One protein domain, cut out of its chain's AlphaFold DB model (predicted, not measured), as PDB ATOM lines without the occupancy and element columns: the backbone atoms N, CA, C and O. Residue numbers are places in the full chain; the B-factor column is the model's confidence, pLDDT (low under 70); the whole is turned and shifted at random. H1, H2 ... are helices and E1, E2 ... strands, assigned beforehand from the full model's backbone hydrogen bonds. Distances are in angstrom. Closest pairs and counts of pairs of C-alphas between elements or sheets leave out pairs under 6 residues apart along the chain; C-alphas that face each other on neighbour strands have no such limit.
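This is residues 100 to 267 of the 267 residues of an uncharacterized protein of Nocardioides sp (UniProt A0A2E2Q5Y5). A strongly twisted, curled sheet of six strands wraps round the long helix H2, like part of a barrel with a helix in its hollow. H1 and H4 pack on H2 and on each other, the centres of the three helices making a triangle, while H3 grazes the sheet at E3 and E4, away from the other helices. The printed part has 168 residues, with four named helices and six named strands in the order H1 H2 E1 E2 E3 H3 E4 E5 E6 H4; under half of the residues, 82, are in named elements, and the class is mixed, helices and strands. The sheet runs E1 E2 E3 E4 E5 E6 and is mixed, with E3 and E4 parallel and the other neighbours antiparallel. The whole is compact, with a radius of gyration of the C-alphas of 15.3 A and spans of 44 by 37 by 29 A.

H1, residues 100 to 108, begins at C-alpha 100 at (-18.299, 103.068, -3.988) and is 12.0 A long. H2, residues 114 to 131, is the longest helix, 25.5 A. E1 is residues 135 to 139, 11.1 A, and E2 is residues 151 to 154, 10.5 A. E3, residues 160 to 168, is the longest strand by residues, 25.8 A from C-alpha 160 at (-2.097, 93.057, 13.849) to C-alpha 168. H3 is residues 188 to 197, 14.1 A. E4 is residues 216 to 223, 22.6 A, E5 is residues 228 to 233, 16.7 A, and E6 is residues 253 to 256, 10.4 A. H4, residues 257 to 265, is 12.4 A long and ends at C-alpha 265 at (-22.658, 98.999, 0.510).

E1, E2 and E3 form a meander, each strand the antiparallel neighbour of the one before, and E4, E5 and E6 form another. N 137 and O 152 are 2.8 A apart between E1 and E2, and N 153 and O 161 are 2.9 A apart between E2 and E3, both within hydrogen-bond range. E3 and E4 are parallel at 22 degrees, with N 164 and O 218 at 2.8 A. E3, H3 and E4 form a strand-helix-strand unit, two parallel neighbour strands with a helix between them in the chain, and its crossover is right-handed. N 221 and O 230 at 2.9 A pair E4 with E5, and N 229 and O 255 at 2.8 A pair E5 with E6. The sheet curls round H2; the closest C-alphas of H2 and E3 are those of Ser 121 and Gly 167, 5.4 A. H1 and H2, a helical hairpin, touch at a steep tilt of 43 degrees, opposite ways, closest at the C-alphas of Leu 107 and Leu 117, 6.9 A. H4 touches H2 with residues 124 to 131 of H2 alone, the same way at a steep tilt of 69.9 degrees, only just short of about perpendicular; the C-alphas of Gly 127 and Val 264, the closest, are 6.0 A apart. H1 and H4 touch at a shallow tilt of 27 degrees, opposite ways, closest at the C-alphas of Met 100 and Val 261, 6.3 A. H2 and H4 are on one face of the sheet, in two layers, one of helices and one of strands. H3 only grazes the sheet with residues 188 to 195; the closest C-alphas of H3 and E3 are those of Val 191 and Ser 162, 7.2 A. In H1, H2, H3 and H4 every O i to N i+4 pair is within hydrogen-bond range.

The two C-alphas farthest apart, those of Asp 109 and Glu 206, are 44.4 A apart. The printed part has no cut. The links E1 to E2, E3 to H3, H3 to E4 and E5 to E6 are long. In the link E3 to H3, residues 179 to 180 pair with residues 183 to 184, antiparallel. The mean pLDDT of the printed part is 77.8, and 47 residues are under 70, among them residues 176 to 183, 195 to 213 and 242 to 250.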
ATOM      1  N   MET A 100     -19.400 103.862  -3.452       85.75
ATOM      2  CA  MET A 100     -18.299 103.068  -3.988       85.75
ATOM      3  C   MET A 100     -18.640 102.567  -5.392       85.75
ATOM      4  O   MET A 100     -17.751 102.473  -6.235       85.75
ATOM      5  N   ARG A 101     -19.914 102.294  -5.688       88.12
ATOM      6  CA  ARG A 101     -20.374 101.952  -7.040       88.12
ATOM      7  C   ARG A 101     -20.194 103.098  -8.021       88.12
ATOM      8  O   ARG A 101     -19.657 102.868  -9.107       88.12
ATOM      9  N   THR A 102     -20.617 104.306  -7.664       88.88
ATOM     10  CA  THR A 102     -20.451 105.486  -8.524       88.88
ATOM     11  C   THR A 102     -18.973 105.782  -8.768       88.88
ATOM     12  O   THR A 102     -18.573 106.047  -9.902       88.88
ATOM     13  N   GLU A 103     -18.127 105.660  -7.748       89.06
ATOM     14  CA  GLU A 103     -16.686 105.857  -7.912       89.06
ATOM     15  C   GLU A 103     -16.018 104.759  -8.732       89.06
ATOM     16  O   GLU A 103     -15.196 105.058  -9.599       89.06
ATOM     17  N   LEU A 104     -16.395 103.497  -8.523       92.31
ATOM     18  CA  LEU A 104     -15.916 102.394  -9.347       92.31
ATOM     19  C   LEU A 104     -16.298 102.602 -10.817       92.31
ATOM     20  O   LEU A 104     -15.480 102.350 -11.703       92.31
ATOM     21  N   ALA A 105     -17.509 103.093 -11.091       92.31
ATOM     22  CA  ALA A 105     -17.938 103.437 -12.443       92.31
ATOM     23  C   ALA A 105     -17.070 104.557 -13.047       92.31
ATOM     24  O   ALA A 105     -16.560 104.385 -14.154       92.31
ATOM     25  N   ALA A 106     -16.817 105.631 -12.292       90.81
ATOM     26  CA  ALA A 106     -15.947 106.738 -12.706       90.81
ATOM     27  C   ALA A 106     -14.465 106.331 -12.881       90.81
ATOM     28  O   ALA A 106     -13.703 106.917 -13.648       90.81
ATOM     29  N   LEU A 107     -13.993 105.314 -12.161       93.00
ATOM     30  CA  LEU A 107     -12.646 104.776 -12.363       93.00
ATOM     31  C   LEU A 107     -12.579 103.867 -13.597       93.00
ATOM     32  O   LEU A 107     -11.565 103.860 -14.297       93.00
ATOM     33  N   ARG A 108     -13.652 103.122 -13.887       93.75
ATOM     34  CA  ARG A 108     -13.773 102.262 -15.077       93.75
ATOM     35  C   ARG A 108     -13.907 103.061 -16.372       93.75
ATOM     36  O   ARG A 108     -13.355 102.646 -17.387       93.75
ATOM     37  N   ASP A 109     -14.616 104.187 -16.344       92.88
ATOM     38  CA  ASP A 109     -14.786 105.067 -17.508       92.88
ATOM     39  C   ASP A 109     -13.590 106.014 -17.746       92.88
ATOM     40  O   ASP A 109     -13.501 106.661 -18.791       92.88
ATOM     41  N   GLY A 110     -12.639 106.052 -16.805       88.44
ATOM     42  CA  GLY A 110     -11.421 106.853 -16.887       88.44
ATOM     43  C   GLY A 110     -11.595 108.323 -16.503       88.44
ATOM     44  O   GLY A 110     -10.699 109.121 -16.777       88.44
ATOM     45  N   THR A 111     -12.713 108.699 -15.880       88.12
ATOM     46  CA  THR A 111     -12.965 110.068 -15.402       88.12
ATOM     47  C   THR A 111     -12.412 110.335 -13.999       88.12
ATOM     48  O   THR A 111     -12.238 111.495 -13.618       88.12
ATOM     49  N   GLY A 112     -12.080 109.290 -13.235       82.88
ATOM     50  CA  GLY A 112     -11.461 109.405 -11.914       82.88
ATOM     51  C   GLY A 112      -9.981 109.813 -11.945       82.88
ATOM     52  O   GLY A 112      -9.223 109.448 -12.845       82.88
ATOM     53  N   SER A 113      -9.538 110.555 -10.925       87.19
ATOM     54  CA  SER A 113      -8.121 110.917 -10.765       87.19
ATOM     55  C   SER A 113      -7.297 109.802 -10.102       87.19
ATOM     56  O   SER A 113      -7.838 108.908  -9.453       87.19
ATOM     57  N   ASN A 114      -5.961 109.889 -10.172       85.81
ATOM     58  CA  ASN A 114      -5.074 108.977  -9.431       85.81
ATOM     59  C   ASN A 114      -5.290 109.043  -7.909       85.81
ATOM     60  O   ASN A 114      -5.115 108.034  -7.233       85.81
ATOM     61  N   LYS A 115      -5.678 110.208  -7.368       84.94
ATOM     62  CA  LYS A 115      -6.013 110.334  -5.944       84.94
ATOM     63  C   LYS A 115      -7.316 109.602  -5.631       84.94
ATOM     64  O   LYS A 115      -7.354 108.858  -4.662       84.94
ATOM     65  N   ASN A 116      -8.333 109.733  -6.490       87.69
ATOM     66  CA  ASN A 116      -9.572 108.960  -6.359       87.69
ATOM     67  C   ASN A 116      -9.296 107.455  -6.416       87.69
ATOM     68  O   ASN A 116      -9.872 106.711  -5.638       87.69
ATOM     69  N   LEU A 117      -8.394 107.011  -7.297       89.50
ATOM     70  CA  LEU A 117      -7.995 105.607  -7.379       89.50
ATOM     71  C   LEU A 117      -7.351 105.114  -6.075       89.50
ATOM     72  O   LEU A 117      -7.680 104.018  -5.630       89.50
ATOM     73  N   GLY A 118      -6.448 105.899  -5.479       88.25
ATOM     74  CA  GLY A 118      -5.834 105.580  -4.186       88.25
ATOM     75  C   GLY A 118      -6.876 105.468  -3.074       88.25
ATOM     76  O   GLY A 118      -7.016 104.405  -2.478       88.25
ATOM     77  N   ASP A 119      -7.678 106.518  -2.893       87.06
ATOM     78  CA  ASP A 119      -8.688 106.612  -1.828       87.06
ATOM     79  C   ASP A 119      -9.775 105.535  -1.960       87.06
ATOM     80  O   ASP A 119     -10.222 104.955  -0.971       87.06
ATOM     81  N   PHE A 120     -10.190 105.231  -3.192       90.81
ATOM     82  CA  PHE A 120     -11.112 104.135  -3.475       90.81
ATOM     83  C   PHE A 120     -10.491 102.776  -3.142       90.81
ATOM     84  O   PHE A 120     -11.138 101.939  -2.517       90.81
ATOM     85  N   SER A 121      -9.238 102.549  -3.546       93.25
ATOM     86  CA  SER A 121      -8.562 101.271  -3.307       93.25
ATOM     87  C   SER A 121      -8.373 101.016  -1.814       93.25
ATOM     88  O   SER A 121      -8.632  99.908  -1.358       93.25
ATOM     89  N   GLU A 122      -7.985 102.034  -1.045       91.12
ATOM     90  CA  GLU A 122      -7.850 101.930   0.409       91.12
ATOM     91  C   GLU A 122      -9.200 101.611   1.073       91.12
ATOM     92  O   GLU A 122      -9.292 100.682   1.873       91.12
ATOM     93  N   ALA A 123     -10.281 102.283   0.658       90.12
ATOM     94  CA  ALA A 123     -11.630 101.992   1.149       90.12
ATOM     95  C   ALA A 123     -12.091 100.555   0.836       90.12
ATOM     96  O   ALA A 123     -12.691  99.902   1.689       90.12
ATOM     97  N   VAL A 124     -11.782 100.033  -0.358       91.81
ATOM     98  CA  VAL A 124     -12.061  98.632  -0.726       91.81
ATOM     99  C   VAL A 124     -11.323  97.661   0.193       91.81
ATOM    100  O   VAL A 124     -11.920  96.685   0.644       91.81
ATOM    101  N   VAL A 125     -10.044  97.912   0.483       93.81
ATOM    102  CA  VAL A 125      -9.239  97.024   1.333       93.81
ATOM    103  C   VAL A 125      -9.686  97.088   2.792       93.81
ATOM    104  O   VAL A 125      -9.813  96.042   3.422       93.81
ATOM    105  N   ALA A 126     -10.015  98.274   3.309       88.38
ATOM    106  CA  ALA A 126     -10.590  98.418   4.646       88.38
ATOM    107  C   ALA A 126     -11.929  97.670   4.761       88.38
ATOM    108  O   ALA A 126     -12.147  96.914   5.707       88.38
ATOM    109  N   GLY A 127     -12.798  97.808   3.753       85.06
ATOM    110  CA  GLY A 127     -14.050  97.058   3.672       85.06
ATOM    111  C   GLY A 127     -13.831  95.545   3.635       85.06
ATOM    112  O   GLY A 127     -14.503  94.812   4.356       85.06
ATOM    113  N   LEU A 128     -12.857  95.069   2.854       87.94
ATOM    114  CA  LEU A 128     -12.494  93.651   2.807       87.94
ATOM    115  C   LEU A 128     -11.990  93.139   4.164       87.94
ATOM    116  O   LEU A 128     -12.421  92.077   4.596       87.94
ATOM    117  N   ALA A 129     -11.137  93.893   4.862       85.06
ATOM    118  CA  ALA A 129     -10.661  93.516   6.193       85.06
ATOM    119  C   ALA A 129     -11.826  93.356   7.189       85.06
ATOM    120  O   ALA A 129     -11.897  92.349   7.894       85.06
ATOM    121  N   VAL A 130     -12.789  94.286   7.181       84.38
ATOM    122  CA  VAL A 130     -14.004  94.202   8.012       84.38
ATOM    123  C   VAL A 130     -14.870  92.998   7.636       84.38
ATOM    124  O   VAL A 130     -15.334  92.276   8.518       84.38
ATOM    125  N   LEU A 131     -15.067  92.734   6.339       83.06
ATOM    126  CA  LEU A 131     -15.806  91.556   5.862       83.06
ATOM    127  C   LEU A 131     -15.134  90.239   6.272       83.06
ATOM    128  O   LEU A 131     -15.825  89.251   6.519       83.06
ATOM    129  N   SER A 132     -13.809  90.243   6.394       83.31
ATOM    130  CA  SER A 132     -13.008  89.129   6.904       83.31
ATOM    131  C   SER A 132     -12.970  89.049   8.438       83.31
ATOM    132  O   SER A 132     -12.226  88.241   8.985       83.31
ATOM    133  N   GLY A 133     -13.764  89.863   9.148       79.69
ATOM    134  CA  GLY A 133     -13.882  89.833  10.609       79.69
ATOM    135  C   GLY A 133     -12.802  90.614  11.360       79.69
ATOM    136  O   GLY A 133     -12.680  90.462  12.574       79.69
ATOM    137  N   GLN A 134     -12.017  91.446  10.672       84.75
ATOM    138  CA  GLN A 134     -10.963  92.249  11.293       84.75
ATOM    139  C   GLN A 134     -11.490  93.619  11.737       84.75
ATOM    140  O   GLN A 134     -12.374  94.206  11.113       84.75
ATOM    141  N   SER A 135     -10.910  94.159  12.807       81.94
ATOM    142  CA  SER A 135     -11.176  95.523  13.277       81.94
ATOM    143  C   SER A 135     -10.140  96.492  12.713       81.94
ATOM    144  O   SER A 135      -8.947  96.217  12.795       81.94
ATOM    145  N   ILE A 136     -10.569  97.635  12.172       81.56
ATOM    146  CA  ILE A 136      -9.653  98.675  11.678       81.56
ATOM    147  C   ILE A 136      -9.099  99.478  12.857       81.56
ATOM    148  O   ILE A 136      -9.859  99.996  13.673       81.56
ATOM    149  N   LEU A 137      -7.773  99.579  12.931       78.19
ATOM    150  CA  LEU A 137      -7.037 100.348  13.940       78.19
ATOM    151  C   LEU A 137      -6.597 101.704  13.383       78.19
ATOM    152  O   LEU A 137      -6.640 102.709  14.087       78.19
ATOM    153  N   GLN A 138      -6.192 101.725  12.111       78.62
ATOM    154  CA  GLN A 138      -5.770 102.920  11.390       78.62
ATOM    155  C   GLN A 138      -6.150 102.804   9.912       78.62
ATOM    156  O   GLN A 138      -6.025 101.733   9.319       78.62
ATOM    157  N   GLN A 139      -6.569 103.924   9.329       80.62
ATOM    158  CA  GLN A 139      -6.788 104.132   7.900       80.62
ATOM    159  C   GLN A 139      -6.546 105.623   7.600       80.62
ATOM    160  O   GLN A 139      -6.770 106.457   8.486       80.62
ATOM    161  N   HIS A 140      -6.098 105.989   6.398       75.19
ATOM    162  CA  HIS A 140      -6.025 107.396   6.004       75.19
ATOM    163  C   HIS A 140      -7.423 107.980   5.753       75.19
ATOM    164  O   HIS A 140      -8.337 107.307   5.269       75.19
ATOM    165  N   ASN A 141      -7.604 109.278   6.024       74.00
ATOM    166  CA  ASN A 141      -8.816 109.952   5.576       74.00
ATOM    167  C   ASN A 141      -8.711 110.279   4.087       74.00
ATOM    168  O   ASN A 141      -7.637 110.507   3.521       74.00
ATOM    169  N   ARG A 142      -9.866 110.380   3.431       69.50
ATOM    170  CA  ARG A 142      -9.918 110.836   2.041       69.50
ATOM    171  C   ARG A 142      -9.301 112.215   1.886       69.50
ATOM    172  O   ARG A 142      -9.563 113.125   2.664       69.50
ATOM    173  N   GLY A 143      -8.535 112.375   0.816       66.31
ATOM    174  CA  GLY A 143      -7.799 113.611   0.559       66.31
ATOM    175  C   GLY A 143      -6.510 113.783   1.371       66.31
ATOM    176  O   GLY A 143      -5.744 114.680   1.020       66.31
ATOM    177  N   ASP A 144      -6.215 112.914   2.347       70.06
ATOM    178  CA  ASP A 144      -4.949 112.971   3.086       70.06
ATOM    179  C   ASP A 144      -3.750 112.751   2.149       70.06
ATOM    180  O   ASP A 144      -3.849 112.115   1.088       70.06
ATOM    181  N   GLY A 145      -2.614 113.342   2.528       61.69
ATOM    182  CA  GLY A 145      -1.332 113.095   1.879       61.69
ATOM    183  C   GLY A 145      -0.753 111.730   2.275       61.69
ATOM    184  O   GLY A 145      -1.294 111.049   3.140       61.69
ATOM    185  N   PRO A 146       0.362 111.302   1.666       63.66
ATOM    186  CA  PRO A 146       1.014 110.055   2.057       63.66
ATOM    187  C   PRO A 146       1.604 110.180   3.472       63.66
ATOM    188  O   PRO A 146       2.522 110.980   3.681       63.66
ATOM    189  N   HIS A 147       1.111 109.388   4.433       65.69
ATOM    190  CA  HIS A 147       1.539 109.467   5.839       65.69
ATOM    191  C   HIS A 147       2.128 108.177   6.435       65.69
ATOM    192  O   HIS A 147       2.505 108.176   7.606       65.69
ATOM    193  N   GLY A 148       2.369 107.128   5.647       74.88
ATOM    194  CA  GLY A 148       3.041 105.916   6.124       74.88
ATOM    195  C   GLY A 148       2.313 104.660   5.674       74.88
ATOM    196  O   GLY A 148       2.145 104.477   4.477       74.88
ATOM    197  N   ILE A 149       1.950 103.807   6.633       79.62
ATOM    198  CA  ILE A 149       1.170 102.581   6.409       79.62
ATOM    199  C   ILE A 149      -0.266 102.972   6.050       79.62
ATOM    200  O   ILE A 149      -0.860 103.769   6.772       79.62
ATOM    201  N   ASP A 150      -0.814 102.388   4.981       84.94
ATOM    202  CA  ASP A 150      -2.150 102.745   4.492       84.94
ATOM    203  C   ASP A 150      -3.255 102.298   5.453       84.94
ATOM    204  O   ASP A 150      -4.138 103.080   5.803       84.94
ATOM    205  N   ILE A 151      -3.207 101.040   5.904       86.44
ATOM    206  CA  ILE A 151      -4.198 100.476   6.829       86.44
ATOM    207  C   ILE A 151      -3.495  99.617   7.879       86.44
ATOM    208  O   ILE A 151      -2.571  98.863   7.562       86.44
ATOM    209  N   GLN A 152      -3.980  99.677   9.117       86.31
ATOM    210  CA  GLN A 152      -3.694  98.672  10.138       86.31
ATOM    211  C   GLN A 152      -4.991  98.071  10.670       86.31
ATOM    212  O   GLN A 152      -5.947  98.799  10.948       86.31
ATOM    213  N   SER A 153      -5.018  96.752  10.837       85.00
ATOM    214  CA  SER A 153      -6.160  96.023  11.392       85.00
ATOM    215  C   SER A 153      -5.738  95.034  12.477       85.00
ATOM    216  O   SER A 153      -4.562  94.697  12.598       85.00
ATOM    217  N   LEU A 154      -6.708  94.566  13.258       82.75
ATOM    218  CA  LEU A 154      -6.579  93.509  14.257       82.75
ATOM    219  C   LEU A 154      -7.517  92.358  13.887       82.75
ATOM    220  O   LEU A 154      -8.719  92.585  13.721       82.75
ATOM    221  N   ASP A 155      -6.992  91.142  13.766       82.12
ATOM    222  CA  ASP A 155      -7.816  89.950  13.558       82.12
ATOM    223  C   ASP A 155      -8.364  89.365  14.874       82.12
ATOM    224  O   ASP A 155      -8.017  89.797  15.974       82.12
ATOM    225  N   GLU A 156      -9.250  88.370  14.769       76.31
ATOM    226  CA  GLU A 156      -9.878  87.716  15.928       76.31
ATOM    227  C   GLU A 156      -8.861  87.005  16.841       76.31
ATOM    228  O   GLU A 156      -9.091  86.871  18.044       76.31
ATOM    229  N   ALA A 157      -7.715  86.582  16.296       77.19
ATOM    230  CA  ALA A 157      -6.635  85.966  17.063       77.19
ATOM    231  C   ALA A 157      -5.776  87.000  17.815       77.19
ATOM    232  O   ALA A 157      -4.913  86.619  18.610       77.19
ATOM    233  N   GLY A 158      -6.020  88.296  17.600       69.88
ATOM    234  CA  GLY A 158      -5.267  89.387  18.204       69.88
ATOM    235  C   GLY A 158      -3.984  89.741  17.451       69.88
ATOM    236  O   GLY A 158      -3.165  90.489  17.986       69.88
ATOM    237  N   LYS A 159      -3.793  89.236  16.225       80.44
ATOM    238  CA  LYS A 159      -2.658  89.604  15.375       80.44
ATOM    239  C   LYS A 159      -2.972  90.888  14.612       80.44
ATOM    240  O   LYS A 159      -4.063  91.070  14.069       80.44
ATOM    241  N   VAL A 160      -1.995  91.793  14.587       83.88
ATOM    242  CA  VAL A 160      -2.097  93.057  13.849       83.88
ATOM    243  C   VAL A 160      -1.542  92.877  12.445       83.88
ATOM    244  O   VAL A 160      -0.442  92.351  12.266       83.88
ATOM    245  N   TRP A 161      -2.277  93.368  11.456       86.38
ATOM    246  CA  TRP A 161      -1.882  93.352  10.054       86.38
ATOM    247  C   TRP A 161      -1.669  94.773   9.548       86.38
ATOM    248  O   TRP A 161      -2.509  95.644   9.756       86.38
ATOM    249  N   SER A 162      -0.540  95.003   8.882       88.12
ATOM    250  CA  SER A 162      -0.255  96.246   8.161       88.12
ATOM    251  C   SER A 162      -0.443  96.024   6.667       88.12
ATOM    252  O   SER A 162       0.131  95.090   6.107       88.12
ATOM    253  N   PHE A 163      -1.218  96.885   6.015       89.44
ATOM    254  CA  PHE A 163      -1.521  96.787   4.590       89.44
ATOM    255  C   PHE A 163      -0.859  97.936   3.840       89.44
ATOM    256  O   PHE A 163      -1.012  99.101   4.200       89.44
ATOM    257  N   GLU A 164      -0.174  97.587   2.761       91.44
ATOM    258  CA  GLU A 164       0.189  98.498   1.683       91.44
ATOM    259  C   GLU A 164      -0.798  98.294   0.529       91.44
ATOM    260  O   GLU A 164      -0.969  97.170   0.043       91.44
ATOM    261  N   VAL A 165      -1.428  99.365   0.052       91.38
ATOM    262  CA  VAL A 165      -2.502  99.311  -0.941       91.38
ATOM    263  C   VAL A 165      -2.071  99.979  -2.243       91.38
ATOM    264  O   VAL A 165      -1.664 101.136  -2.298       91.38
ATOM    265  N   LYS A 166      -2.203  99.257  -3.361       91.19
ATOM    266  CA  LYS A 166      -1.892  99.771  -4.702       91.19
ATOM    267  C   LYS A 166      -3.097  99.642  -5.633       91.19
ATOM    268  O   LYS A 166      -3.425  98.556  -6.105       91.19
ATOM    269  N   GLY A 167      -3.714 100.768  -5.976       92.06
ATOM    270  CA  GLY A 167      -4.730 100.833  -7.029       92.06
ATOM    271  C   GLY A 167      -4.128 100.828  -8.439       92.06
ATOM    272  O   GLY A 167      -3.088 101.442  -8.689       92.06
ATOM    273  N   THR A 168      -4.781 100.166  -9.399       91.38
ATOM    274  CA  THR A 168      -4.411 100.236 -10.823       91.38
ATOM    275  C   THR A 168      -5.628 100.211 -11.743       91.38
ATOM    276  O   THR A 168      -6.562  99.439 -11.553       91.38
ATOM    277  N   THR A 169      -5.585 101.020 -12.802       90.88
ATOM    278  CA  THR A 169      -6.518 100.975 -13.944       90.88
ATOM    279  C   THR A 169      -5.911 100.275 -15.165       90.88
ATOM    280  O   THR A 169      -6.483 100.292 -16.252       90.88
ATOM    281  N   LYS A 170      -4.730  99.661 -15.017       86.38
ATOM    282  CA  LYS A 170      -4.025  98.932 -16.081       86.38
ATOM    283  C   LYS A 170      -3.908  97.454 -15.728       86.38
ATOM    284  O   LYS A 170      -3.388  97.120 -14.663       86.38
ATOM    285  N   ALA A 171      -4.309  96.591 -16.659       78.69
ATOM    286  CA  ALA A 171      -4.135  95.146 -16.549       78.69
ATOM    287  C   ALA A 171      -2.656  94.729 -16.668       78.69
ATOM    288  O   ALA A 171      -1.854  95.397 -17.322       78.69
ATOM    289  N   GLY A 172      -2.297  93.602 -16.042       68.62
ATOM    290  CA  GLY A 172      -0.994  92.943 -16.211       68.62
ATOM    291  C   GLY A 172       0.194  93.580 -15.480       68.62
ATOM    292  O   GLY A 172       1.312  93.078 -15.592       68.62
ATOM    293  N   LYS A 173      -0.008  94.665 -14.719       70.38
ATOM    294  CA  LYS A 173       1.040  95.257 -13.878       70.38
ATOM    295  C   LYS A 173       0.945  94.694 -12.461       70.38
ATOM    296  O   LYS A 173       0.027  95.050 -11.732       70.38
ATOM    297  N   LEU A 174       1.919  93.881 -12.059       69.56
ATOM    298  CA  LEU A 174       2.035  93.436 -10.667       69.56
ATOM    299  C   LEU A 174       2.345  94.624  -9.738       69.56
ATOM    300  O   LEU A 174       3.099  95.522 -10.139       69.56
ATOM    301  N   PRO A 175       1.788  94.647  -8.514       73.06
ATOM    302  CA  PRO A 175       2.096  95.694  -7.555       73.06
ATOM    303  C   PRO A 175       3.539  95.530  -7.068       73.06
ATOM    304  O   PRO A 175       4.059  94.420  -6.943       73.06
ATOM    305  N   LEU A 176       4.194  96.653  -6.796       61.38
ATOM    306  CA  LEU A 176       5.491  96.699  -6.135       61.38
ATOM    307  C   LEU A 176       5.374  97.715  -5.003       61.38
ATOM    308  O   LEU A 176       4.897  98.823  -5.244       61.38
ATOM    309  N   GLY A 177       5.814  97.348  -3.800       56.97
ATOM    310  CA  GLY A 177       6.052  98.326  -2.741       56.97
ATOM    311  C   GLY A 177       7.207  99.246  -3.139       56.97
ATOM    312  O   GLY A 177       8.222  98.766  -3.672       56.97
ATOM    313  N   ASP A 178       7.053 100.545  -2.895       58.69
ATOM    314  CA  ASP A 178       8.093 101.537  -3.152       58.69
ATOM    315  C   ASP A 178       9.267 101.350  -2.171       58.69
ATOM    316  O   ASP A 178       9.148 100.686  -1.137       58.69
ATOM    317  N   ARG A 179      10.448 101.870  -2.519       54.16
ATOM    318  CA  ARG A 179      11.648 101.795  -1.668       54.16
ATOM    319  C   ARG A 179      11.903 103.138  -0.995       54.16
ATOM    320  O   ARG A 179      11.977 104.152  -1.683       54.16
ATOM    321  N   TYR A 180      12.116 103.107   0.314       54.62
ATOM    322  CA  TYR A 180      12.475 104.246   1.154       54.62
ATOM    323  C   TYR A 180      13.769 103.956   1.930       54.62
ATOM    324  O   TYR A 180      14.248 102.819   1.949       54.62
ATOM    325  N   ASP A 181      14.320 104.971   2.601       50.12
ATOM    326  CA  ASP A 181      15.531 104.831   3.428       50.12
ATOM    327  C   ASP A 181      15.345 103.813   4.569       50.12
ATOM    328  O   ASP A 181      16.279 103.097   4.921       50.12
ATOM    329  N   ALA A 182      14.118 103.683   5.090       55.56
ATOM    330  CA  ALA A 182      13.733 102.698   6.108       55.56
ATOM    331  C   ALA A 182      13.473 101.282   5.549       55.56
ATOM    332  O   ALA A 182      13.059 100.391   6.291       55.56
ATOM    333  N   GLY A 183      13.694 101.051   4.251       63.09
ATOM    334  CA  GLY A 183      13.417  99.785   3.575       63.09
ATOM    335  C   GLY A 183      12.283  99.882   2.555       63.09
ATOM    336  O   GLY A 183      11.816 100.963   2.187       63.09
ATOM    337  N   ARG A 184      11.865  98.729   2.032       74.75
ATOM    338  CA  ARG A 184      10.724  98.650   1.113       74.75
ATOM    339  C   ARG A 184       9.425  98.782   1.910       74.75
ATOM    340  O   ARG A 184       9.350  98.274   3.020       74.75
ATOM    341  N   GLN A 185       8.399  99.410   1.341       75.88
ATOM    342  CA  GLN A 185       7.060  99.386   1.937       75.88
ATOM    343  C   GLN A 185       6.637  97.949   2.256       75.88
ATOM    344  O   GLN A 185       6.767  97.060   1.410       75.88
ATOM    345  N   GLY A 186       6.185  97.748   3.493       69.69
ATOM    346  CA  GLY A 186       5.812  96.442   4.027       69.69
ATOM    347  C   GLY A 186       6.961  95.582   4.570       69.69
ATOM    348  O   GLY A 186       6.684  94.520   5.118       69.69
ATOM    349  N   SER A 187       8.228  96.019   4.485       77.06
ATOM    350  CA  SER A 187       9.335  95.357   5.197       77.06
ATOM    351  C   SER A 187       9.214  95.554   6.708       77.06
ATOM    352  O   SER A 187       8.628  96.538   7.165       77.06
ATOM    353  N   THR A 188       9.820  94.672   7.504       78.94
ATOM    354  CA  THR A 188       9.755  94.752   8.978       78.94
ATOM    355  C   THR A 188      10.304  96.072   9.507       78.94
ATOM    356  O   THR A 188       9.687  96.710  10.356       78.94
ATOM    357  N   SER A 189      11.421  96.540   8.944       73.62
ATOM    358  CA  SER A 189      12.030  97.830   9.280       73.62
ATOM    359  C   SER A 189      11.121  99.020   8.957       73.62
ATOM    360  O   SER A 189      11.015  99.942   9.762       73.62
ATOM    361  N   TYR A 190      10.438  98.988   7.809       78.94
ATOM    362  CA  TYR A 190       9.516 100.040   7.394       78.94
ATOM    363  C   TYR A 190       8.267 100.050   8.276       78.94
ATOM    364  O   TYR A 190       7.867 101.103   8.770       78.94
ATOM    365  N   VAL A 191       7.660  98.881   8.498       72.62
ATOM    366  CA  VAL A 191       6.444  98.748   9.308       72.62
ATOM    367  C   VAL A 191       6.718  99.105  10.761       72.62
ATOM    368  O   VAL A 191       5.918  99.820  11.358       72.62
ATOM    369  N   SER A 192       7.860  98.696  11.318       72.50
ATOM    370  CA  SER A 192       8.273  99.096  12.664       72.50
ATOM    371  C   SER A 192       8.453 100.612  12.771       72.50
ATOM    372  O   SER A 192       7.871 101.217  13.666       72.50
ATOM    373  N   ASP A 193       9.216 101.238  11.868       71.12
ATOM    374  CA  ASP A 193       9.451 102.691  11.888       71.12
ATOM    375  C   ASP A 193       8.139 103.481  11.755       71.12
ATOM    376  O   ASP A 193       7.852 104.394  12.534       71.12
ATOM    377  N   ARG A 194       7.284 103.102  10.800       73.31
ATOM    378  CA  ARG A 194       6.019 103.801  10.555       73.31
ATOM    379  C   ARG A 194       4.980 103.558  11.640       73.31
ATOM    380  O   ARG A 194       4.289 104.505  11.997       73.31
ATOM    381  N   SER A 195       4.914 102.360  12.216       67.19
ATOM    382  CA  SER A 195       4.007 102.075  13.337       67.19
ATOM    383  C   SER A 195       4.394 102.847  14.600       67.19
ATOM    384  O   SER A 195       3.512 103.340  15.300       67.19
ATOM    385  N   GLN A 196       5.697 102.999  14.876       63.97
ATOM    386  CA  GLN A 196       6.185 103.818  15.993       63.97
ATOM    387  C   GLN A 196       5.830 105.297  15.804       63.97
ATOM    388  O   GLN A 196       5.363 105.946  16.739       63.97
ATOM    389  N   ASN A 197       6.003 105.814  14.583       60.75
ATOM    390  CA  ASN A 197       5.684 107.201  14.237       60.75
ATOM    391  C   ASN A 197       4.173 107.484  14.190       60.75
ATOM    392  O   ASN A 197       3.759 108.613  14.438       60.75
ATOM    393  N   ALA A 198       3.353 106.473  13.897       52.38
ATOM    394  CA  ALA A 198       1.896 106.567  13.935       52.38
ATOM    395  C   ALA A 198       1.319 106.420  15.359       52.38
ATOM    396  O   ALA A 198       0.120 106.591  15.549       52.38
ATOM    397  N   HIS A 199       2.163 106.145  16.366       52.34
ATOM    398  CA  HIS A 199       1.774 105.848  17.752       52.34
ATOM    399  C   HIS A 199       0.879 104.610  17.912       52.34
ATOM    400  O   HIS A 199       0.184 104.497  18.919       52.34
ATOM    401  N   VAL A 200       0.885 103.690  16.939       54.00
ATOM    402  CA  VAL A 200      -0.125 102.630  16.885       54.00
ATOM    403  C   VAL A 200       0.332 101.388  17.650       54.00
ATOM    404  O   VAL A 200      -0.190 101.203  18.742       54.00
ATOM    405  N   ILE A 201       1.255 100.518  17.187       60.72
ATOM    406  CA  ILE A 201       1.471  99.222  17.900       60.72
ATOM    407  C   ILE A 201       2.899  98.617  17.888       60.72
ATOM    408  O   ILE A 201       3.328  98.109  18.924       60.72
ATOM    409  N   ALA A 202       3.667  98.628  16.789       55.69
ATOM    410  CA  ALA A 202       4.938  97.875  16.751       55.69
ATOM    411  C   ALA A 202       6.043  98.513  17.620       55.69
ATOM    412  O   ALA A 202       6.548  99.591  17.310       55.69
ATOM    413  N   SER A 203       6.474  97.831  18.685       59.22
ATOM    414  CA  SER A 203       7.531  98.331  19.578       59.22
ATOM    415  C   SER A 203       8.951  98.113  19.043       59.22
ATOM    416  O   SER A 203       9.871  98.796  19.493       59.22
ATOM    417  N   SER A 204       9.149  97.201  18.084       62.22
ATOM    418  CA  SER A 204      10.440  96.942  17.433       62.22
ATOM    419  C   SER A 204      10.283  96.172  16.112       62.22
ATOM    420  O   SER A 204       9.193  95.704  15.784       62.22
ATOM    421  N   ALA A 205      11.378  96.011  15.361       59.16
ATOM    422  CA  ALA A 205      11.385  95.252  14.108       59.16
ATOM    423  C   ALA A 205      11.124  93.753  14.327       59.16
ATOM    424  O   ALA A 205      10.541  93.108  13.465       59.16
ATOM    425  N   GLU A 206      11.508  93.211  15.486       63.66
ATOM    426  CA  GLU A 206      11.233  91.827  15.891       63.66
ATOM    427  C   GLU A 206       9.751  91.583  16.200       63.66
ATOM    428  O   GLU A 206       9.326  90.432  16.242       63.66
ATOM    429  N   ALA A 207       8.962  92.643  16.396       64.56
ATOM    430  CA  ALA A 207       7.515  92.543  16.544       64.56
ATOM    431  C   ALA A 207       6.792  92.407  15.193       64.56
ATOM    432  O   ALA A 207       5.572  92.298  15.188       64.56
ATOM    433  N   VAL A 208       7.507  92.430  14.061       63.22
ATOM    434  CA  VAL A 208       6.946  92.289  12.711       63.22
ATOM    435  C   VAL A 208       7.579  91.075  12.027       63.22
ATOM    436  O   VAL A 208       8.801  90.937  12.023       63.22
ATOM    437  N   GLY A 209       6.765  90.205  11.430       61.72
ATOM    438  CA  GLY A 209       7.232  89.005  10.741       61.72
ATOM    439  C   GLY A 209       6.154  87.930  10.575       61.72
ATOM    440  O   GLY A 209       4.965  88.152  10.822       61.72
ATOM    441  N   ALA A 210       6.577  86.758  10.104       61.47
ATOM    442  CA  ALA A 210       5.682  85.658   9.741       61.47
ATOM    443  C   ALA A 210       5.156  84.859  10.948       61.47
ATOM    444  O   ALA A 210       4.214  84.079  10.794       61.47
ATOM    445  N   ASP A 211       5.734  85.033  12.142       66.81
ATOM    446  CA  ASP A 211       5.327  84.267  13.318       66.81
ATOM    447  C   ASP A 211       3.941  84.713  13.831       66.81
ATOM    448  O   ASP A 211       3.443  85.812  13.558       66.81
ATOM    449  N   GLY A 212       3.254  83.810  14.536       62.50
ATOM    450  CA  GLY A 212       1.867  84.018  14.974       62.50
ATOM    451  C   GLY A 212       1.698  85.093  16.051       62.50
ATOM    452  O   GLY A 212       0.614  85.647  16.187       62.50
ATOM    453  N   ASP A 213       2.760  85.395  16.795       66.31
ATOM    454  CA  ASP A 213       2.838  86.447  17.813       66.31
ATOM    455  C   ASP A 213       3.394  87.776  17.271       66.31
ATOM    456  O   ASP A 213       3.456  88.764  18.002       66.31
ATOM    457  N   GLN A 214       3.769  87.814  15.990       71.00
ATOM    458  CA  GLN A 214       4.268  89.003  15.310       71.00
ATOM    459  C   GLN A 214       3.175  89.677  14.478       71.00
ATOM    460  O   GLN A 214       2.244  89.041  13.980       71.00
ATOM    461  N   MET A 215       3.327  90.981  14.269       80.62
ATOM    462  CA  MET A 215       2.559  91.741  13.293       80.62
ATOM    463  C   MET A 215       2.893  91.275  11.875       80.62
ATOM    464  O   MET A 215       4.064  91.128  11.527       80.62
ATOM    465  N   GLY A 216       1.875  91.081  11.041       84.88
ATOM    466  CA  GLY A 216       2.055  90.695   9.644       84.88
ATOM    467  C   GLY A 216       2.009  91.884   8.681       84.88
ATOM    468  O   GLY A 216       1.449  92.938   8.993       84.88
ATOM    469  N   SER A 217       2.560  91.687   7.483       87.25
ATOM    470  CA  SER A 217       2.581  92.681   6.404       87.25
ATOM    471  C   SER A 217       1.926  92.128   5.144       87.25
ATOM    472  O   SER A 217       2.307  91.064   4.657       87.25
ATOM    473  N   LEU A 218       0.983  92.877   4.577       89.81
ATOM    474  CA  LEU A 218       0.272  92.526   3.352       89.81
ATOM    475  C   LEU A 218       0.461  93.611   2.290       89.81
ATOM    476  O   LEU A 218       0.380  94.803   2.573       89.81
ATOM    477  N   LEU A 219       0.663  93.193   1.044       90.31
ATOM    478  CA  LEU A 219       0.513  94.037  -0.137       90.31
ATOM    479  C   LEU A 219      -0.797  93.671  -0.815       90.31
ATOM    480  O   LEU A 219      -1.022  92.507  -1.139       90.31
ATOM    481  N   VAL A 220      -1.636  94.665  -1.079       92.62
ATOM    482  CA  VAL A 220      -2.926  94.466  -1.734       92.62
ATOM    483  C   VAL A 220      -2.990  95.296  -3.003       92.62
ATOM    484  O   VAL A 220      -2.669  96.484  -3.010       92.62
ATOM    485  N   GLN A 221      -3.408  94.674  -4.104       93.25
ATOM    486  CA  GLN A 221      -3.680  95.375  -5.352       93.25
ATOM    487  C   GLN A 221      -5.168  95.377  -5.648       93.25
ATOM    488  O   GLN A 221      -5.768  94.314  -5.766       93.25
ATOM    489  N   VAL A 222      -5.721  96.566  -5.880       95.19
ATOM    490  CA  VAL A 222      -7.080  96.743  -6.399       95.19
ATOM    491  C   VAL A 222      -6.978  97.064  -7.887       95.19
ATOM    492  O   VAL A 222      -6.510  98.135  -8.281       95.19
ATOM    493  N   ASN A 223      -7.370  96.114  -8.733       94.00
ATOM    494  CA  ASN A 223      -7.278  96.240 -10.180       94.00
ATOM    495  C   ASN A 223      -8.648  96.542 -10.789       94.00
ATOM    496  O   ASN A 223      -9.469  95.655 -11.019       94.00
ATOM    497  N   ILE A 224      -8.867  97.815 -11.112       95.00
ATOM    498  CA  ILE A 224     -10.115  98.303 -11.707       95.00
ATOM    499  C   ILE A 224     -10.343  97.704 -13.101       95.00
ATOM    500  O   ILE A 224     -11.483  97.449 -13.483       95.00
ATOM    501  N   ALA A 225      -9.264  97.458 -13.855       90.88
ATOM    502  CA  ALA A 225      -9.351  96.967 -15.227       90.88
ATOM    503  C   ALA A 225      -9.785  95.502 -15.311       90.88
ATOM    504  O   ALA A 225     -10.486  95.137 -16.252       90.88
ATOM    505  N   THR A 226      -9.361  94.665 -14.359       90.62
ATOM    506  CA  THR A 226      -9.752  93.246 -14.317       90.62
ATOM    507  C   THR A 226     -10.909  92.972 -13.360       90.62
ATOM    508  O   THR A 226     -11.556  91.939 -13.484       90.62
ATOM    509  N   GLY A 227     -11.227  93.904 -12.455       92.94
ATOM    510  CA  GLY A 227     -12.266  93.718 -11.438       92.94
ATOM    511  C   GLY A 227     -11.826  92.796 -10.300       92.94
ATOM    512  O   GLY A 227     -12.664  92.145  -9.677       92.94
ATOM    513  N   GLU A 228     -10.523  92.733 -10.033       93.00
ATOM    514  CA  GLU A 228      -9.912  91.798  -9.089       93.00
ATOM    515  C   GLU A 228      -9.185  92.536  -7.962       93.00
ATOM    516  O   GLU A 228      -8.599  93.604  -8.171       93.00
ATOM    517  N   VAL A 229      -9.194  91.935  -6.773       92.75
ATOM    518  CA  VAL A 229      -8.392  92.351  -5.621       92.75
ATOM    519  C   VAL A 229      -7.469  91.200  -5.234       92.75
ATOM    520  O   VAL A 229      -7.938  90.149  -4.806       92.75
ATOM    521  N   GLY A 230      -6.163  91.389  -5.418       90.25
ATOM    522  CA  GLY A 230      -5.140  90.391  -5.096       90.25
ATOM    523  C   GLY A 230      -4.406  90.738  -3.807       90.25
ATOM    524  O   GLY A 230      -4.049  91.900  -3.608       90.25
ATOM    525  N   ILE A 231      -4.157  89.740  -2.958       90.62
ATOM    526  CA  ILE A 231      -3.457  89.891  -1.674       90.62
ATOM    527  C   ILE A 231      -2.179  89.060  -1.688       90.62
ATOM    528  O   ILE A 231      -2.199  87.883  -2.037       90.62
ATOM    529  N   TRP A 232      -1.067  89.656  -1.271       89.06
ATOM    530  CA  TRP A 232       0.201  88.971  -1.048       89.06
ATOM    531  C   TRP A 232       0.669  89.230   0.374       89.06
ATOM    532  O   TRP A 232       0.699  90.376   0.811       89.06
ATOM    533  N   GLU A 233       1.106  88.184   1.061       87.50
ATOM    534  CA  GLU A 233       1.889  88.352   2.278       87.50
ATOM    535  C   GLU A 233       3.319  88.761   1.925       87.50
ATOM    536  O   GLU A 233       3.846  88.375   0.873       87.50
ATOM    537  N   LEU A 234       3.924  89.595   2.765       84.25
ATOM    538  CA  LEU A 234       5.265  90.116   2.563       84.25
ATOM    539  C   LEU A 234       6.264  89.475   3.529       84.25
ATOM    540  O   LEU A 234       5.975  89.292   4.709       84.25
ATOM    541  N   ASP A 235       7.451  89.158   3.017       81.00
ATOM    542  CA  ASP A 235       8.601  88.740   3.807       81.00
ATOM    543  C   ASP A 235       9.230  89.916   4.563       81.00
ATOM    544  O   ASP A 235       8.813  91.077   4.460       81.00
ATOM    545  N   ASN A 236      10.287  89.614   5.316       79.88
ATOM    546  CA  ASN A 236      10.945  90.600   6.160       79.88
ATOM    547  C   ASN A 236      11.564  91.759   5.362       79.88
ATOM    548  O   ASN A 236      11.716  92.867   5.879       79.88
ATOM    549  N   GLU A 237      11.871  91.536   4.084       81.06
ATOM    550  CA  GLU A 237      12.407  92.509   3.140       81.06
ATOM    551  C   GLU A 237      11.311  93.250   2.341       81.06
ATOM    552  O   GLU A 237      11.625  94.065   1.460       81.06
ATOM    553  N   GLY A 238      10.033  92.998   2.639       77.62
ATOM    554  CA  GLY A 238       8.878  93.582   1.956       77.62
ATOM    555  C   GLY A 238       8.638  92.995   0.561       77.62
ATOM    556  O   GLY A 238       8.018  93.636  -0.292       77.62
ATOM    557  N   GLN A 239       9.197  91.823   0.261       80.19
ATOM    558  CA  GLN A 239       8.938  91.093  -0.978       80.19
ATOM    559  C   GLN A 239       7.778  90.133  -0.783       80.19
ATOM    560  O   GLN A 239       7.514  89.667   0.312       80.19
ATOM    561  N   ARG A 240       7.070  89.814  -1.860       81.81
ATOM    562  CA  ARG A 240       5.926  88.903  -1.787       81.81
ATOM    563  C   ARG A 240       6.415  87.493  -1.459       81.81
ATOM    564  O   ARG A 240       7.269  86.966  -2.177       81.81
ATOM    565  N   LEU A 241       5.849  86.878  -0.426       73.19
ATOM    566  CA  LEU A 241       6.099  85.477  -0.108       73.19
ATOM    567  C   LEU A 241       5.698  84.595  -1.298       73.19
ATOM    568  O   LEU A 241       4.712  84.850  -1.986       73.19
ATOM    569  N   GLY A 242       6.508  83.572  -1.576       59.31
ATOM    570  CA  GLY A 242       6.311  82.681  -2.725       59.31
ATOM    571  C   GLY A 242       6.891  83.179  -4.055       59.31
ATOM    572  O   GLY A 242       6.902  82.409  -5.013       59.31
ATOM    573  N   ASP A 243       7.464  84.393  -4.130       58.34
ATOM    574  CA  ASP A 243       8.168  84.911  -5.321       58.34
ATOM    575  C   ASP A 243       9.539  84.217  -5.511       58.34
ATOM    576  O   ASP A 243      10.617  84.808  -5.449       58.34
ATOM    577  N   THR A 244       9.510  82.898  -5.718       49.69
ATOM    578  CA  THR A 244      10.663  82.117  -6.168       49.69
ATOM    579  C   THR A 244      10.820  82.265  -7.683       49.69
ATOM    580  O   THR A 244       9.897  82.633  -8.407       49.69
ATOM    581  N   ARG A 245      12.000  81.937  -8.224       43.88
ATOM    582  CA  ARG A 245      12.321  82.088  -9.661       43.88
ATOM    583  C   ARG A 245      11.363  81.331 -10.616       43.88
ATOM    584  O   ARG A 245      11.461  81.562 -11.822       43.88
ATOM    585  N   ILE A 246      10.493  80.456 -10.092       42.16
ATOM    586  CA  ILE A 246       9.633  79.501 -10.812       42.16
ATOM    587  C   ILE A 246       8.132  79.866 -10.717       42.16
ATOM    588  O   ILE A 246       7.426  79.680 -11.701       42.16
ATOM    589  N   GLU A 247       7.657  80.467  -9.618       47.03
ATOM    590  CA  GLU A 247       6.232  80.793  -9.379       47.03
ATOM    591  C   GLU A 247       6.039  82.278  -9.028       47.03
ATOM    592  O   GLU A 247       5.582  82.652  -7.953       47.03
ATOM    593  N   ARG A 248       6.438  83.175  -9.934       55.78
ATOM    594  CA  ARG A 248       6.389  84.612  -9.637       55.78
ATOM    595  C   ARG A 248       4.964  85.150  -9.605       55.78
ATOM    596  O   ARG A 248       4.296  85.200 -10.635       55.78
ATOM    597  N   GLY A 249       4.585  85.719  -8.464       56.66
ATOM    598  CA  GLY A 249       3.587  86.785  -8.393       56.66
ATOM    599  C   GLY A 249       2.121  86.368  -8.329       56.66
ATOM    600  O   GLY A 249       1.277  87.256  -8.450       56.66
ATOM    601  N   ALA A 250       1.800  85.090  -8.109       68.38
ATOM    602  CA  ALA A 250       0.433  84.698  -7.768       68.38
ATOM    603  C   ALA A 250       0.072  85.248  -6.373       68.38
ATOM    604  O   ALA A 250       0.911  85.178  -5.474       68.38
ATOM    605  N   PRO A 251      -1.106  85.865  -6.194       77.00
ATOM    606  CA  PRO A 251      -1.547  86.282  -4.873       77.00
ATOM    607  C   PRO A 251      -1.895  85.072  -4.007       77.00
ATOM    608  O   PRO A 251      -2.309  84.032  -4.521       77.00
ATOM    609  N   LEU A 252      -1.741  85.240  -2.694       83.19
ATOM    610  CA  LEU A 252      -2.227  84.302  -1.686       83.19
ATOM    611  C   LEU A 252      -3.746  84.150  -1.799       83.19
ATOM    612  O   LEU A 252      -4.270  83.039  -1.762       83.19
ATOM    613  N   GLU A 253      -4.438  85.272  -2.001       84.19
ATOM    614  CA  GLU A 253      -5.882  85.314  -2.183       84.19
ATOM    615  C   GLU A 253      -6.274  86.239  -3.330       84.19
ATOM    616  O   GLU A 253      -5.671  87.294  -3.542       84.19
ATOM    617  N   MET A 254      -7.330  85.857  -4.044       86.94
ATOM    618  CA  MET A 254      -7.930  86.669  -5.093       86.94
ATOM    619  C   MET A 254      -9.419  86.839  -4.827       86.94
ATOM    620  O   MET A 254     -10.145  85.861  -4.654       86.94
ATOM    621  N   TRP A 255      -9.874  88.086  -4.858       91.00
ATOM    622  CA  TRP A 255     -11.249  88.473  -4.582       91.00
ATOM    623  C   TRP A 255     -11.857  89.240  -5.755       91.00
ATOM    624  O   TRP A 255     -11.161  89.907  -6.521       91.00
ATOM    625  N   SER A 256     -13.182  89.174  -5.884       93.19
ATOM    626  CA  SER A 256     -13.921  89.999  -6.842       93.19
ATOM    627  C   SER A 256     -14.156  91.395  -6.268       93.19
ATOM    628  O   SER A 256     -14.768  91.541  -5.210       93.19
ATOM    629  N   LEU A 257     -13.730  92.423  -7.004       91.94
ATOM    630  CA  LEU A 257     -13.940  93.820  -6.629       91.94
ATOM    631  C   LEU A 257     -15.432  94.166  -6.521       91.94
ATOM    632  O   LEU A 257     -15.856  94.771  -5.540       91.94
ATOM    633  N   ASP A 258     -16.243  93.745  -7.496       88.81
ATOM    634  CA  ASP A 258     -17.687  94.020  -7.494       88.81
ATOM    635  C   ASP A 258     -18.408  93.325  -6.327       88.81
ATOM    636  O   ASP A 258     -19.370  93.875  -5.781       88.81
ATOM    637  N   ALA A 259     -17.940  92.139  -5.921       84.81
ATOM    638  CA  ALA A 259     -18.479  91.432  -4.764       84.81
ATOM    639  C   ALA A 259     -18.171  92.174  -3.457       84.81
ATOM    640  O   ALA A 259     -19.076  92.348  -2.643       84.81
ATOM    641  N   ILE A 260     -16.935  92.663  -3.287       84.56
ATOM    642  CA  ILE A 260     -16.541  93.464  -2.118       84.56
ATOM    643  C   ILE A 260     -17.379  94.740  -2.053       84.56
ATOM    644  O   ILE A 260     -18.043  94.978  -1.050       84.56
ATOM    645  N   VAL A 261     -17.421  95.524  -3.138       85.69
ATOM    646  CA  VAL A 261     -18.198  96.774  -3.196       85.69
ATOM    647  C   VAL A 261     -19.672  96.527  -2.868       85.69
ATOM    648  O   VAL A 261     -20.265  97.253  -2.076       85.69
ATOM    649  N   SER A 262     -20.261  95.464  -3.422       82.62
ATOM    650  CA  SER A 262     -21.661  95.125  -3.154       82.62
ATOM    651  C   SER A 262     -21.912  94.705  -1.707       82.62
ATOM    652  O   SER A 262     -22.971  95.021  -1.170       82.62
ATOM    653  N   ALA A 263     -20.972  93.985  -1.093       79.56
ATOM    654  CA  ALA A 263     -21.083  93.551   0.292       79.56
ATOM    655  C   ALA A 263     -20.933  94.728   1.265       79.56
ATOM    656  O   ALA A 263     -21.717  94.829   2.202       79.56
ATOM    657  N   VAL A 264     -19.986  95.636   1.007       78.31
ATOM    658  CA  VAL A 264     -19.759  96.832   1.832       78.31
ATOM    659  C   VAL A 264     -20.979  97.755   1.803       78.31
ATOM    660  O   VAL A 264     -21.516  98.089   2.855       78.31
ATOM    661  N   GLU A 265     -21.492  98.106   0.622       75.06
ATOM    662  CA  GLU A 265     -22.658  98.999   0.510       75.06
ATOM    663  C   GLU A 265     -23.984  98.354   0.941       75.06
ATOM    664  O   GLU A 265     -24.943  99.052   1.270       75.06
ATOM    665  N   GLY A 266     -24.073  97.022   0.893       62.00
ATOM    666  CA  GLY A 266     -25.262  96.271   1.294       62.00
ATOM    667  C   GLY A 266     -25.359  95.980   2.795       62.00
ATOM    668  O   GLY A 266     -26.352  95.374   3.206       62.00
ATOM    669  N   SER A 267     -24.345  96.358   3.585       51.16
ATOM    670  CA  SER A 267     -24.193  96.016   5.011       51.16
ATOM    671  C   SER A 267     -24.625  97.099   6.007       51.16
ATOM    672  O   SER A 267     -24.779  98.294   5.655       51.16
TER     673      SER A 267